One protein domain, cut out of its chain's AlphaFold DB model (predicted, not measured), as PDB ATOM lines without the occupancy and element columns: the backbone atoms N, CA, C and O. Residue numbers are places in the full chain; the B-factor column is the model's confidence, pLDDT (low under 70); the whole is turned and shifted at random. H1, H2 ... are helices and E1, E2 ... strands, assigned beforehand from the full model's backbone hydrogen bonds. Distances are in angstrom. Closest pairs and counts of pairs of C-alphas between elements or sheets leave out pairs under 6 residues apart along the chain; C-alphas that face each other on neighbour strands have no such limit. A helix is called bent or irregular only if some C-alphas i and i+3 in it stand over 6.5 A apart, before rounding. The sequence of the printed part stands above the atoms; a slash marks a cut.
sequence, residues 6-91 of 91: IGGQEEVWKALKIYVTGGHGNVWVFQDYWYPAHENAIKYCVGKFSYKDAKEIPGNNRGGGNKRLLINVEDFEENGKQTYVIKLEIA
ATOM      1  N   ILE A   6     348.536 376.602 212.786       93.88
ATOM      2  CA  ILE A   6     347.910 377.073 214.013       93.88
ATOM      3  C   ILE A   6     346.912 378.171 213.673       93.88
ATOM      4  O   ILE A   6     347.245 379.152 213.007       93.88
ATOM      5  N   GLY A   7     345.685 377.987 214.161       92.88
ATOM      6  CA  GLY A   7     344.598 378.953 214.023       92.88
ATOM      7  C   GLY A   7     344.428 379.887 215.225       92.88
ATOM      8  O   GLY A   7     343.587 380.780 215.184       92.88
ATOM      9  N   GLY A   8     345.173 379.692 216.316       94.06
ATOM     10  CA  GLY A   8     345.042 380.553 217.488       94.06
ATOM     11  C   GLY A   8     345.846 380.121 218.709       94.06
ATOM     12  O   GLY A   8     346.533 379.102 218.713       94.06
ATOM     13  N   GLN A   9     345.723 380.917 219.773       95.75
ATOM     14  CA  GLN A   9     346.482 380.777 221.022       95.75
ATOM     15  C   GLN A   9     346.333 379.397 221.689       95.75
ATOM     16  O   GLN A   9     347.312 378.855 222.202       95.75
ATOM     17  N   GLU A  10     345.129 378.824 221.663       95.88
ATOM     18  CA  GLU A  10     344.798 377.555 222.331       95.88
ATOM     19  C   GLU A  10     345.364 376.319 221.610       95.88
ATOM     20  O   GLU A  10     345.373 375.214 222.150       95.88
ATOM     21  N   GLU A  11     345.885 376.483 220.390       95.69
ATOM     22  CA  GLU A  11     346.447 375.382 219.604       95.69
ATOM     23  C   GLU A  11     347.968 375.231 219.768       95.69
ATOM     24  O   GLU A  11     348.622 374.588 218.947       95.69
ATOM     25  N   VAL A  12     348.550 375.787 220.839       95.44
ATOM     26  CA  VAL A  12     349.994 375.717 221.150       95.44
ATOM     27  C   VAL A  12     350.571 374.301 221.070       95.44
ATOM     28  O   VAL A  12     351.724 374.116 220.691       95.44
ATOM     29  N   TRP A  13     349.766 373.288 221.387       94.88
ATOM     30  CA  TRP A  13     350.155 371.880 221.352       94.88
ATOM     31  C   TRP A  13     350.514 371.375 219.944       94.88
ATOM     32  O   TRP A  13     351.173 370.344 219.830       94.88
ATOM     33  N   LYS A  14     350.121 372.091 218.882       94.69
ATOM     34  CA  LYS A  14     350.525 371.800 217.499       94.69
ATOM     35  C   LYS A  14     351.897 372.382 217.150       94.69
ATOM     36  O   LYS A  14     352.507 371.913 216.199       94.69
ATOM     37  N   ALA A  15     352.366 373.414 217.853       95.38
ATOM     38  CA  ALA A  15     353.567 374.154 217.470       95.38
ATOM     39  C   ALA A  15     354.824 373.282 217.577       95.38
ATOM     40  O   ALA A  15     354.968 372.484 218.508       95.38
ATOM     41  N   LEU A  16     355.791 373.500 216.683       94.31
ATOM     42  CA  LEU A  16     357.127 372.960 216.894       94.31
ATOM     43  C   LEU A  16     357.781 373.733 218.042       94.31
ATOM     44  O   LEU A  16     358.010 374.938 217.940       94.31
ATOM     45  N   LYS A  17     358.114 373.027 219.120       93.12
ATOM     46  CA  LYS A  17     358.850 373.578 220.256       93.12
ATOM     47  C   LYS A  17     360.332 373.237 220.131       93.12
ATOM     48  O   LYS A  17     360.716 372.078 220.252       93.12
ATOM     49  N   ILE A  18     361.158 374.251 219.920       90.25
ATOM     50  CA  ILE A  18     362.614 374.139 219.882       90.25
ATOM     51  C   ILE A  18     363.138 374.510 221.267       90.25
ATOM     52  O   ILE A  18     362.897 375.616 221.758       90.25
ATOM     53  N   TYR A  19     363.825 373.568 221.909       86.88
ATOM     54  CA  TYR A  19     364.474 373.798 223.192       86.88
ATOM     55  C   TYR A  19     365.899 374.279 222.959       86.88
ATOM     56  O   TYR A  19     366.701 373.563 222.360       86.88
ATOM     57  N   VAL A  20     366.213 375.476 223.445       80.12
ATOM     58  CA  VAL A  20     367.579 375.984 223.407       80.12
ATOM     59  C   VAL A  20     368.226 375.651 224.748       80.12
ATOM     60  O   VAL A  20     367.825 376.157 225.801       80.12
ATOM     61  N   THR A  21     369.199 374.744 224.716       75.38
ATOM     62  CA  THR A  21     369.986 374.347 225.890       75.38
ATOM     63  C   THR A  21     370.779 375.542 226.442       75.38
ATOM     64  O   THR A  21     370.882 376.572 225.789       75.38
ATOM     65  N   GLY A  22     371.284 375.459 227.679       70.12
ATOM     66  CA  GLY A  22     371.996 376.585 228.315       70.12
ATOM     67  C   GLY A  22     371.102 377.602 229.044       70.12
ATOM     68  O   GLY A  22     371.577 378.643 229.479       70.12
ATOM     69  N   GLY A  23     369.812 377.296 229.234       65.75
ATOM     70  CA  GLY A  23     368.872 378.167 229.964       65.75
ATOM     71  C   GLY A  23     368.210 379.237 229.094       65.75
ATOM     72  O   GLY A  23     367.618 380.183 229.602       65.75
ATOM     73  N   HIS A  24     368.286 379.078 227.776       69.31
ATOM     74  CA  HIS A  24     367.906 380.091 226.792       69.31
ATOM     75  C   HIS A  24     366.427 380.032 226.376       69.31
ATOM     76  O   HIS A  24     365.962 380.828 225.559       69.31
ATOM     77  N   GLY A  25     365.666 379.127 226.995       80.62
ATOM     78  CA  GLY A  25     364.216 379.048 226.894       80.62
ATOM     79  C   GLY A  25     363.716 378.269 225.678       80.62
ATOM     80  O   GLY A  25     364.423 377.469 225.067       80.62
ATOM     81  N   ASN A  26     362.436 378.480 225.371       89.69
ATOM     82  CA  ASN A  26     361.753 377.815 224.267       89.69
ATOM     83  C   ASN A  26     361.577 378.784 223.105       89.69
ATOM     84  O   ASN A  26     361.180 379.930 223.313       89.69
ATOM     85  N   VAL A  27     361.779 378.292 221.892       91.94
ATOM     86  CA  VAL A  27     361.318 378.943 220.668       91.94
ATOM     87  C   VAL A  27     360.168 378.115 220.119       91.94
ATOM     88  O   VAL A  27     360.280 376.899 219.972       91.94
ATOM     89  N   TRP A  28     359.051 378.764 219.819       94.69
ATOM     90  CA  TRP A  28     357.897 378.124 219.201       94.69
ATOM     91  C   TRP A  28     357.846 378.506 217.736       94.69
ATOM     92  O   TRP A  28     357.959 379.688 217.438       94.69
ATOM     93  N   VAL A  29     357.651 377.533 216.850       95.25
ATOM     94  CA  VAL A  29     357.557 377.732 215.400       95.25
ATOM     95  C   VAL A  29     356.263 377.113 214.881       95.25
ATOM     96  O   VAL A  29     355.942 375.967 215.204       95.25
ATOM     97  N   PHE A  30     355.513 377.865 214.080       94.94
ATOM     98  CA  PHE A  30     354.234 377.427 213.519       94.94
ATOM     99  C   PHE A  30     353.906 378.170 212.223       94.94
ATOM    100  O   PHE A  30     354.469 379.225 211.947       94.94
ATOM    101  N   GLN A  31     352.991 377.617 211.432       94.56
ATOM    102  CA  GLN A  31     352.438 378.258 210.246       94.56
ATOM    103  C   GLN A  31     351.115 378.928 210.620       94.56
ATOM    104  O   GLN A  31     350.187 378.274 211.094       94.56
ATOM    105  N   ASP A  32     351.052 380.244 210.460       93.25
ATOM    106  CA  ASP A  32     349.894 381.058 210.806       93.25
ATOM    107  C   ASP A  32     348.833 380.982 209.703       93.25
ATOM    108  O   ASP A  32     349.103 381.307 208.545       93.25
ATOM    109  N   TYR A  33     347.625 380.555 210.075       86.38
ATOM    110  CA  TYR A  33     346.485 380.498 209.162       86.38
ATOM    111  C   TYR A  33     345.759 381.849 208.995       86.38
ATOM    112  O   TYR A  33     345.211 382.120 207.924       86.38
ATOM    113  N   TRP A  34     345.730 382.694 210.034       84.19
ATOM    114  CA  TRP A  34     344.805 383.834 210.131       84.19
ATOM    115  C   TRP A  34     345.444 385.226 210.111       84.19
ATOM    116  O   TRP A  34     344.741 386.172 209.758       84.19
ATOM    117  N   TYR A  35     346.713 385.404 210.491       77.62
ATOM    118  CA  TYR A  35     347.305 386.743 210.637       77.62
ATOM    119  C   TYR A  35     348.575 386.943 209.787       77.62
ATOM    120  O   TYR A  35     349.670 386.657 210.258       77.62
ATOM    121  N   PRO A  36     348.501 387.522 208.578       73.81
ATOM    122  CA  PRO A  36     347.292 387.869 207.837       73.81
ATOM    123  C   PRO A  36     346.626 386.609 207.262       73.81
ATOM    124  O   PRO A  36     347.258 385.562 207.128       73.81
ATOM    125  N   ALA A  37     345.331 386.677 206.960       72.44
ATOM    126  CA  ALA A  37     344.601 385.506 206.484       72.44
ATOM    127  C   ALA A  37     345.154 385.046 205.127       72.44
ATOM    128  O   ALA A  37     345.442 385.874 204.267       72.44
ATOM    129  N   HIS A  38     345.275 383.727 204.934       69.25
ATOM    130  CA  HIS A  38     345.715 383.082 203.678       69.25
ATOM    131  C   HIS A  38     347.169 383.335 203.251       69.25
ATOM    132  O   HIS A  38     347.611 382.840 202.215       69.25
ATOM    133  N   GLU A  39     347.926 384.053 204.067       80.81
ATOM    134  CA  GLU A  39     349.326 384.392 203.825       80.81
ATOM    135  C   GLU A  39     350.269 383.242 204.219       80.81
ATOM    136  O   GLU A  39     351.371 383.105 203.676       80.81
ATOM    137  N   ASN A  40     349.792 382.352 205.101       85.94
ATOM    138  CA  ASN A  40     350.407 381.068 205.446       85.94
ATOM    139  C   ASN A  40     351.856 381.235 205.914       85.94
ATOM    140  O   ASN A  40     352.741 380.459 205.537       85.94
ATOM    141  N   ALA A  41     352.098 382.296 206.683       93.44
ATOM    142  CA  ALA A  41     353.420 382.690 207.136       93.44
ATOM    143  C   ALA A  41     353.922 381.770 208.239       93.44
ATOM    144  O   ALA A  41     353.220 381.512 209.214       93.44
ATOM    145  N   ILE A  42     355.164 381.315 208.125       94.88
ATOM    146  CA  ILE A  42     355.842 380.642 209.225       94.88
ATOM    147  C   ILE A  42     356.345 381.705 210.197       94.88
ATOM    148  O   ILE A  42     357.122 382.596 209.841       94.88
ATOM    149  N   LYS A  43     355.893 381.595 211.443       95.25
ATOM    150  CA  LYS A  43     356.168 382.534 212.522       95.25
ATOM    151  C   LYS A  43     356.864 381.871 213.694       95.25
ATOM    152  O   LYS A  43     356.846 380.647 213.842       95.25
ATOM    153  N   TYR A  44     357.443 382.709 214.548       94.81
ATOM    154  CA  TYR A  44     358.050 382.303 215.798       94.81
ATOM    155  C   TYR A  44     357.752 383.251 216.960       94.81
ATOM    156  O   TYR A  44     357.520 384.448 216.784       94.81
ATOM    157  N   CYS A  45     357.813 382.712 218.176       93.31
ATOM    158  CA  CYS A  45     357.884 383.492 219.411       93.31
ATOM    159  C   CYS A  45     358.851 382.832 220.404       93.31
ATOM    160  O   CYS A  45     359.105 381.626 220.338       93.31
ATOM    161  N   VAL A  46     359.409 383.633 221.314       89.88
ATOM    162  CA  VAL A  46     360.410 383.201 222.301       89.88
ATOM    163  C   VAL A  46     359.794 383.218 223.701       89.88
ATOM    164  O   VAL A  46     359.056 384.134 224.053       89.88
ATOM    165  N   GLY A  47     360.110 382.212 224.516       89.62
ATOM    166  CA  GLY A  47     359.629 382.086 225.889       89.62
ATOM    167  C   GLY A  47     358.252 381.426 225.970       89.62
ATOM    168  O   GLY A  47     358.091 380.256 225.605       89.62
ATOM    169  N   LYS A  48     357.259 382.146 226.506       93.06
ATOM    170  CA  LYS A  48     355.865 381.682 226.546       93.06
ATOM    171  C   LYS A  48     355.255 381.826 225.152       93.06
ATOM    172  O   LYS A  48     355.450 382.845 224.501       93.06
ATOM    173  N   PHE A  49     354.498 380.823 224.718       95.12
ATOM    174  CA  PHE A  49     353.808 380.881 223.435       95.12
ATOM    175  C   PHE A  49     352.851 382.081 223.379       95.12
ATOM    176  O   PHE A  49     351.969 382.207 224.234       95.12
ATOM    177  N   SER A  50     353.011 382.930 222.365       94.88
ATOM    178  CA  SER A  50     352.061 383.983 222.007       94.88
ATOM    179  C   SER A  50     351.803 383.910 220.512       94.88
ATOM    180  O   SER A  50     352.717 384.089 219.712       94.88
ATOM    181  N   TYR A  51     350.556 383.635 220.141       94.06
ATOM    182  CA  TYR A  51     350.137 383.596 218.746       94.06
ATOM    183  C   TYR A  51     350.062 385.006 218.144       94.06
ATOM    184  O   TYR A  51     350.555 385.241 217.044       94.06
ATOM    185  N   LYS A  52     349.493 385.964 218.892       90.88
ATOM    186  CA  LYS A  52     349.292 387.348 218.429       90.88
ATOM    187  C   LYS A  52     350.600 388.118 218.267       90.88
ATOM    188  O   LYS A  52     350.727 388.889 217.325       90.88
ATOM    189  N   ASP A  53     351.560 387.881 219.157       91.94
ATOM    190  CA  ASP A  53     352.842 388.600 219.161       91.94
ATOM    191  C   ASP A  53     353.939 387.850 218.388       91.94
ATOM    192  O   ASP A  53     355.115 388.225 218.437       91.94
ATOM    193  N   ALA A  54     353.581 386.762 217.699       94.25
ATOM    194  CA  ALA A  54     354.527 385.988 216.916       94.25
ATOM    195  C   ALA A  54     355.036 386.794 215.716       94.25
ATOM    196  O   ALA A  54     354.277 387.445 214.994       94.25
ATOM    197  N   LYS A  55     356.341 386.702 215.483       94.50
ATOM    198  CA  LYS A  55     357.043 387.379 214.394       94.50
ATOM    199  C   LYS A  55     357.200 386.429 213.221       94.50
ATOM    200  O   LYS A  55     357.399 385.238 213.423       94.50
ATOM    201  N   GLU A  56     357.156 386.938 212.000       94.69
ATOM    202  CA  GLU A  56     357.508 386.137 210.828       94.69
ATOM    203  C   GLU A  56     358.985 385.724 210.873       94.69
ATOM    204  O   GLU A  56     359.857 386.538 211.179       94.69
ATOM    205  N   ILE A  57     359.267 384.447 210.586       94.62
ATOM    206  CA  ILE A  57     360.641 383.996 210.342       94.62
ATOM    207  C   ILE A  57     361.052 384.530 208.959       94.62
ATOM    208  O   ILE A  57     360.264 384.379 208.029       94.62
ATOM    209  N   PRO A  58     362.232 385.153 208.789       94.62
ATOM    210  CA  PRO A  58     362.698 385.618 207.482       94.62
ATOM    211  C   PRO A  58     362.944 384.464 206.493       94.62
ATOM    212  O   PRO A  58     363.014 383.293 206.873       94.62
ATOM    213  N   GLY A  59     363.100 384.812 205.213       93.50
ATOM    214  CA  GLY A  59     363.368 383.865 204.129       93.50
ATOM    215  C   GLY A  59     362.098 383.380 203.419       93.50
ATOM    216  O   GLY A  59     361.098 384.093 203.346       93.50
ATOM    217  N   ASN A  60     362.127 382.159 202.877       92.88
ATOM    218  CA  ASN A  60     361.034 381.537 202.116       92.88
ATOM    219  C   ASN A  60     359.924 380.981 203.032       92.88
ATOM    220  O   ASN A  60     359.586 379.793 203.023       92.88
ATOM    221  N   ASN A  61     359.379 381.849 203.880       93.19
ATOM    222  CA  ASN A  61     358.516 381.487 205.000       93.19
ATOM    223  C   ASN A  61     357.033 381.306 204.633       93.19
ATOM    224  O   ASN A  61     356.223 381.065 205.526       93.19
ATOM    225  N   ARG A  62     356.656 381.435 203.356       91.94
ATOM    226  CA  ARG A  62     355.261 381.346 202.895       91.94
ATOM    227  C   ARG A  62     354.971 380.048 202.139       91.94
ATOM    228  O   ARG A  62     355.865 379.340 201.659       91.94
ATOM    229  N   GLY A  63     353.680 379.752 202.016       85.25
ATOM    230  CA  GLY A  63     353.171 378.589 201.290       85.25
ATOM    231  C   GLY A  63     353.429 377.253 201.993       85.25
ATOM    232  O   GLY A  63     354.034 377.175 203.061       85.25
ATOM    233  N   GLY A  64     352.938 376.174 201.388       81.19
ATOM    234  CA  GLY A  64     353.078 374.823 201.930       81.19
ATOM    235  C   GLY A  64     354.408 374.145 201.588       81.19
ATOM    236  O   GLY A  64     355.336 374.741 201.028       81.19
ATOM    237  N   GLY A  65     354.461 372.849 201.898       83.44
ATOM    238  CA  GLY A  65     355.539 371.949 201.500       83.44
ATOM    239  C   GLY A  65     356.671 371.817 202.517       83.44
ATOM    240  O   GLY A  65     356.626 372.340 203.629       83.44
ATOM    241  N   ASN A  66     357.696 371.066 202.117       89.25
ATOM    242  CA  ASN A  66     358.877 370.847 202.939       89.25
ATOM    243  C   ASN A  66     359.736 372.110 202.980       89.25
ATOM    244  O   ASN A  66     360.266 372.533 201.959       89.25
ATOM    245  N   LYS A  67     359.913 372.661 204.177       89.75
ATOM    246  CA  LYS A  67     360.827 373.774 204.441       89.75
ATOM    247  C   LYS A  67     362.097 373.309 205.138       89.75
ATOM    248  O   LYS A  67     362.082 372.280 205.827       89.75
ATOM    249  N   ARG A  68     363.179 374.076 205.024       92.94
ATOM    250  CA  ARG A  68     364.348 373.940 205.897       92.94
ATOM    251  C   ARG A  68     364.340 375.079 206.905       92.94
ATOM    252  O   ARG A  68     364.288 376.237 206.515       92.94
ATOM    253  N   LEU A  69     364.371 374.734 208.189       92.44
ATOM    254  CA  LEU A  69     364.618 375.701 209.249       92.44
ATOM    255  C   LEU A  69     366.126 375.777 209.470       92.44
ATOM    256  O   LEU A  69     366.747 374.775 209.827       92.44
ATOM    257  N   LEU A  70     366.695 376.951 209.237       92.44
ATOM    258  CA  LEU A  70     368.086 377.258 209.528       92.44
ATOM    259  C   LEU A  70     368.154 377.903 210.915       92.44
ATOM    260  O   LEU A  70     367.382 378.815 211.218       92.44
ATOM    261  N   ILE A  71     369.059 377.407 211.756       88.31
ATOM    262  CA  ILE A  71     369.302 377.920 213.106       88.31
ATOM    263  C   ILE A  71     370.777 378.289 213.172       88.31
ATOM    264  O   ILE A  71     371.632 377.414 213.044       88.31
ATOM    265  N   ASN A  72     371.063 379.573 213.360       87.19
ATOM    266  CA  ASN A  72     372.414 380.060 213.599       87.19
ATOM    267  C   ASN A  72     372.523 380.539 215.049       87.19
ATOM    268  O   ASN A  72     371.666 381.296 215.513       87.19
ATOM    269  N   VAL A  73     373.553 380.072 215.750       81.75
ATOM    270  CA  VAL A  73     373.861 380.448 217.130       81.75
ATOM    271  C   VAL A  73     375.202 381.161 217.103       81.75
ATOM    272  O   VAL A  73     376.214 380.576 216.725       81.75
ATOM    273  N   GLU A  74     375.186 382.439 217.454       86.69
ATOM    274  CA  GLU A  74     376.379 383.276 217.534       86.69
ATOM    275  C   GLU A  74     376.710 383.514 219.002       86.69
ATOM    276  O   GLU A  74     375.940 384.175 219.699       86.69
ATOM    277  N   ASP A  75     377.849 382.993 219.449       84.75
ATOM    278  CA  ASP A  75     378.364 383.181 220.804       84.75
ATOM    279  C   ASP A  75     379.429 384.283 220.808       84.75
ATOM    280  O   ASP A  75     380.352 384.271 219.992       84.75
ATOM    281  N   PHE A  76     379.326 385.236 221.734       86.62
ATOM    282  CA  PHE A  76     380.322 386.296 221.895       86.62
ATOM    283  C   PHE A  76     380.402 386.802 223.336       86.62
ATOM    284  O   PHE A  76     379.444 386.730 224.105       86.62
ATOM    285  N   GLU A  77     381.569 387.324 223.703       89.19
ATOM    286  CA  GLU A  77     381.799 387.954 224.999       89.19
ATOM    287  C   GLU A  77     381.579 389.465 224.887       89.19
ATOM    288  O   GLU A  77     382.180 390.134 224.046       89.19
ATOM    289  N   GLU A  78     380.725 390.013 225.747       87.31
ATOM    290  CA  GLU A  78     380.479 391.450 225.844       87.31
ATOM    291  C   GLU A  78     380.663 391.883 227.302       87.31
ATOM    292  O   GLU A  78     379.960 391.412 228.197       87.31
ATOM    293  N   ASN A  79     381.633 392.767 227.562       87.94
ATOM    294  CA  ASN A  79     381.959 393.272 228.904       87.94
ATOM    295  C   ASN A  79     382.198 392.167 229.960       87.94
ATOM    296  O   ASN A  79     381.731 392.280 231.094       87.94
ATOM    297  N   GLY A  80     382.894 391.082 229.598       87.12
ATOM    298  CA  GLY A  80     383.162 389.961 230.512       87.12
ATOM    299  C   GLY A  80     381.974 389.018 230.731       87.12
ATOM    300  O   GLY A  80     382.031 388.137 231.588       87.12
ATOM    301  N   LYS A  81     380.876 389.203 229.986       84.25
ATOM    302  CA  LYS A  81     379.683 388.358 230.042       84.25
ATOM    303  C   LYS A  81     379.509 387.604 228.726       84.25
ATOM    304  O   LYS A  81     379.427 388.211 227.660       84.25
ATOM    305  N   GLN A  82     379.385 386.281 228.817       82.06
ATOM    306  CA  GLN A  82     379.032 385.449 227.672       82.06
ATOM    307  C   GLN A  82     377.589 385.744 227.244       82.06
ATOM    308  O   GLN A  82     376.653 385.619 228.040       82.06
ATOM    309  N   THR A  83     377.428 386.123 225.983       81.81
ATOM    310  CA  THR A  83     376.146 386.380 225.330       81.81
ATOM    311  C   THR A  83     376.016 385.463 224.118       81.81
ATOM    312  O   THR A  83     377.010 384.999 223.558       81.81
ATOM    313  N   TYR A  84     374.776 385.175 223.739       78.25
ATOM    314  CA  TYR A  84     374.445 384.372 222.572       78.25
ATOM    315  C   TYR A  84     373.282 385.026 221.824       78.25
ATOM    316  O   TYR A  84     372.394 385.642 222.426       78.25
ATOM    317  N   VAL A  85     373.266 384.875 220.505       84.00
ATOM    318  CA  VAL A  85     372.169 385.318 219.644       84.00
ATOM    319  C   VAL A  85     371.722 384.148 218.783       84.00
ATOM    320  O   VAL A  85     372.532 383.496 218.130       84.00
ATOM    321  N   ILE A  86     370.413 383.895 218.764       82.38
ATOM    322  CA  ILE A  86     369.805 382.858 217.928       82.38
ATOM    323  C   ILE A  86     369.104 383.537 216.762       82.38
ATOM    324  O   ILE A  86     368.176 384.324 216.964       82.38
ATOM    325  N   LYS A  87     369.524 383.206 215.544       89.00
ATOM    326  CA  LYS A  87     368.894 383.658 214.301       89.00
ATOM    327  C   LYS A  87     368.181 382.482 213.645       89.00
ATOM    328  O   LYS A  87     368.740 381.392 213.535       89.00
ATOM    329  N   LEU A  88     366.939 382.716 213.229       90.62
ATOM    330  CA  LEU A  88     366.091 381.736 212.552       90.62
ATOM    331  C   LEU A  88     365.810 382.215 211.133       90.62
ATOM    332  O   LEU A  88     365.503 383.391 210.945       90.62
ATOM    333  N   GLU A  89     365.849 381.305 210.166       94.19
ATOM    334  CA  GLU A  89     365.512 381.581 208.766       94.19
ATOM    335  C   GLU A  89     364.849 380.356 208.117       94.19
ATOM    336  O   GLU A  89     365.145 379.214 208.485       94.19
ATOM    337  N   ILE A  90     363.947 380.578 207.157       94.00
ATOM    338  CA  ILE A  90     363.376 379.524 206.313       94.00
ATOM    339  C   ILE A  90     364.019 379.538 204.923       94.00
ATOM    340  O   ILE A  90     364.001 380.562 204.244       94.00
ATOM    341  N   ALA A  91     364.493 378.374 204.468       88.81
ATOM    342  CA  ALA A  91     365.030 378.148 203.122       88.81
ATOM    343  C   ALA A  91     364.252 377.083 202.335       88.81
ATOM    344  O   ALA A  91     363.802 376.073 202.939       88.81
TER     345      ALA A  91
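AT A GLANCE: This is residues 6 to 91 of the 91 residues of an uncharacterized protein of Photorhabdus temperata subsp. temperata M1021 (UniProt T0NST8). A small three-stranded sheet, E1 to E3, is joined by a long winding stretch to a long two-stranded hairpin, E4 and E5, whose tip, residues 77 to 82, sticks out at one end of the elongated whole; a short irregular helix, H1, grazes the small sheet. The printed part has 86 residues, with one named helix and then five named strands in the order H1 E1 E2 E3 E4 E5; under half of the residues, 42, are in named elements, and the class is mostly strand. Both sheets, E1 - E2 - E3 and E4 - E5, are antiparallel. The whole is only just compact, close to loose, with a radius of gyration of the C-alphas of 14.1 A, and spans 46 by 27 by 18 A.

HOW THE PARTS SIT: Start at H1, residues 9 to 14, which only grazes the sheet of E1, residues 16 to 19, E2, residues 26 to 32, and E3, residues 42 to 46, with its residues 12 to 14. The closest C-alphas of H1 and E2 are those of Lys 14 and Phe 30, 7.8 A apart. In H1, 0 of 2 O i to N i+4 pairs and 1 of 3 O i to N i+3 pairs are within hydrogen-bond range. The three strands form a meander, each the antiparallel neighbour of the one before. In the hairpin E1 and E2, at 163 degrees, look at N 18 and O 27, 2.8 A; in the hairpin E2 and E3, at 154 degrees, at N 43 and O 30, 2.8 A. Residues 43 to 44 of E3 also pair, antiparallel, with residues 55 to 56. Further on, E4, residues 69 to 78, and E5, residues 81 to 90, form a hairpin at 161 degrees, with N 70 and O 89 2.8 A apart. E3 and E5 are near each other, with 5 pairs of C-alphas within 10 A, while E3 and E4 are apart.

IN THESE COORDINATES: Find C-alpha 9 at (346.482, 380.777, 221.022), where H1 begins; it is irregular, with C-alphas 10 and 13 7.9 A apart. E1 measures 9.7 A, E2 18.2 A and E3 14.1 A. From C-alpha 69 at (364.618, 375.701, 209.249), E4 runs 27.8 A; E5 runs 30.1 A to C-alpha 90 at (363.376, 379.524, 206.313).

THE WHOLE: The two C-alphas farthest apart, those of His 38 and Gly 80, are 46.6 A from each other. The printed part has no cut; its long link is residues 47 to 68, between E3 and E4. The mean pLDDT of the printed part is 88.6, and residues 23 to 24 and 38 are under 70.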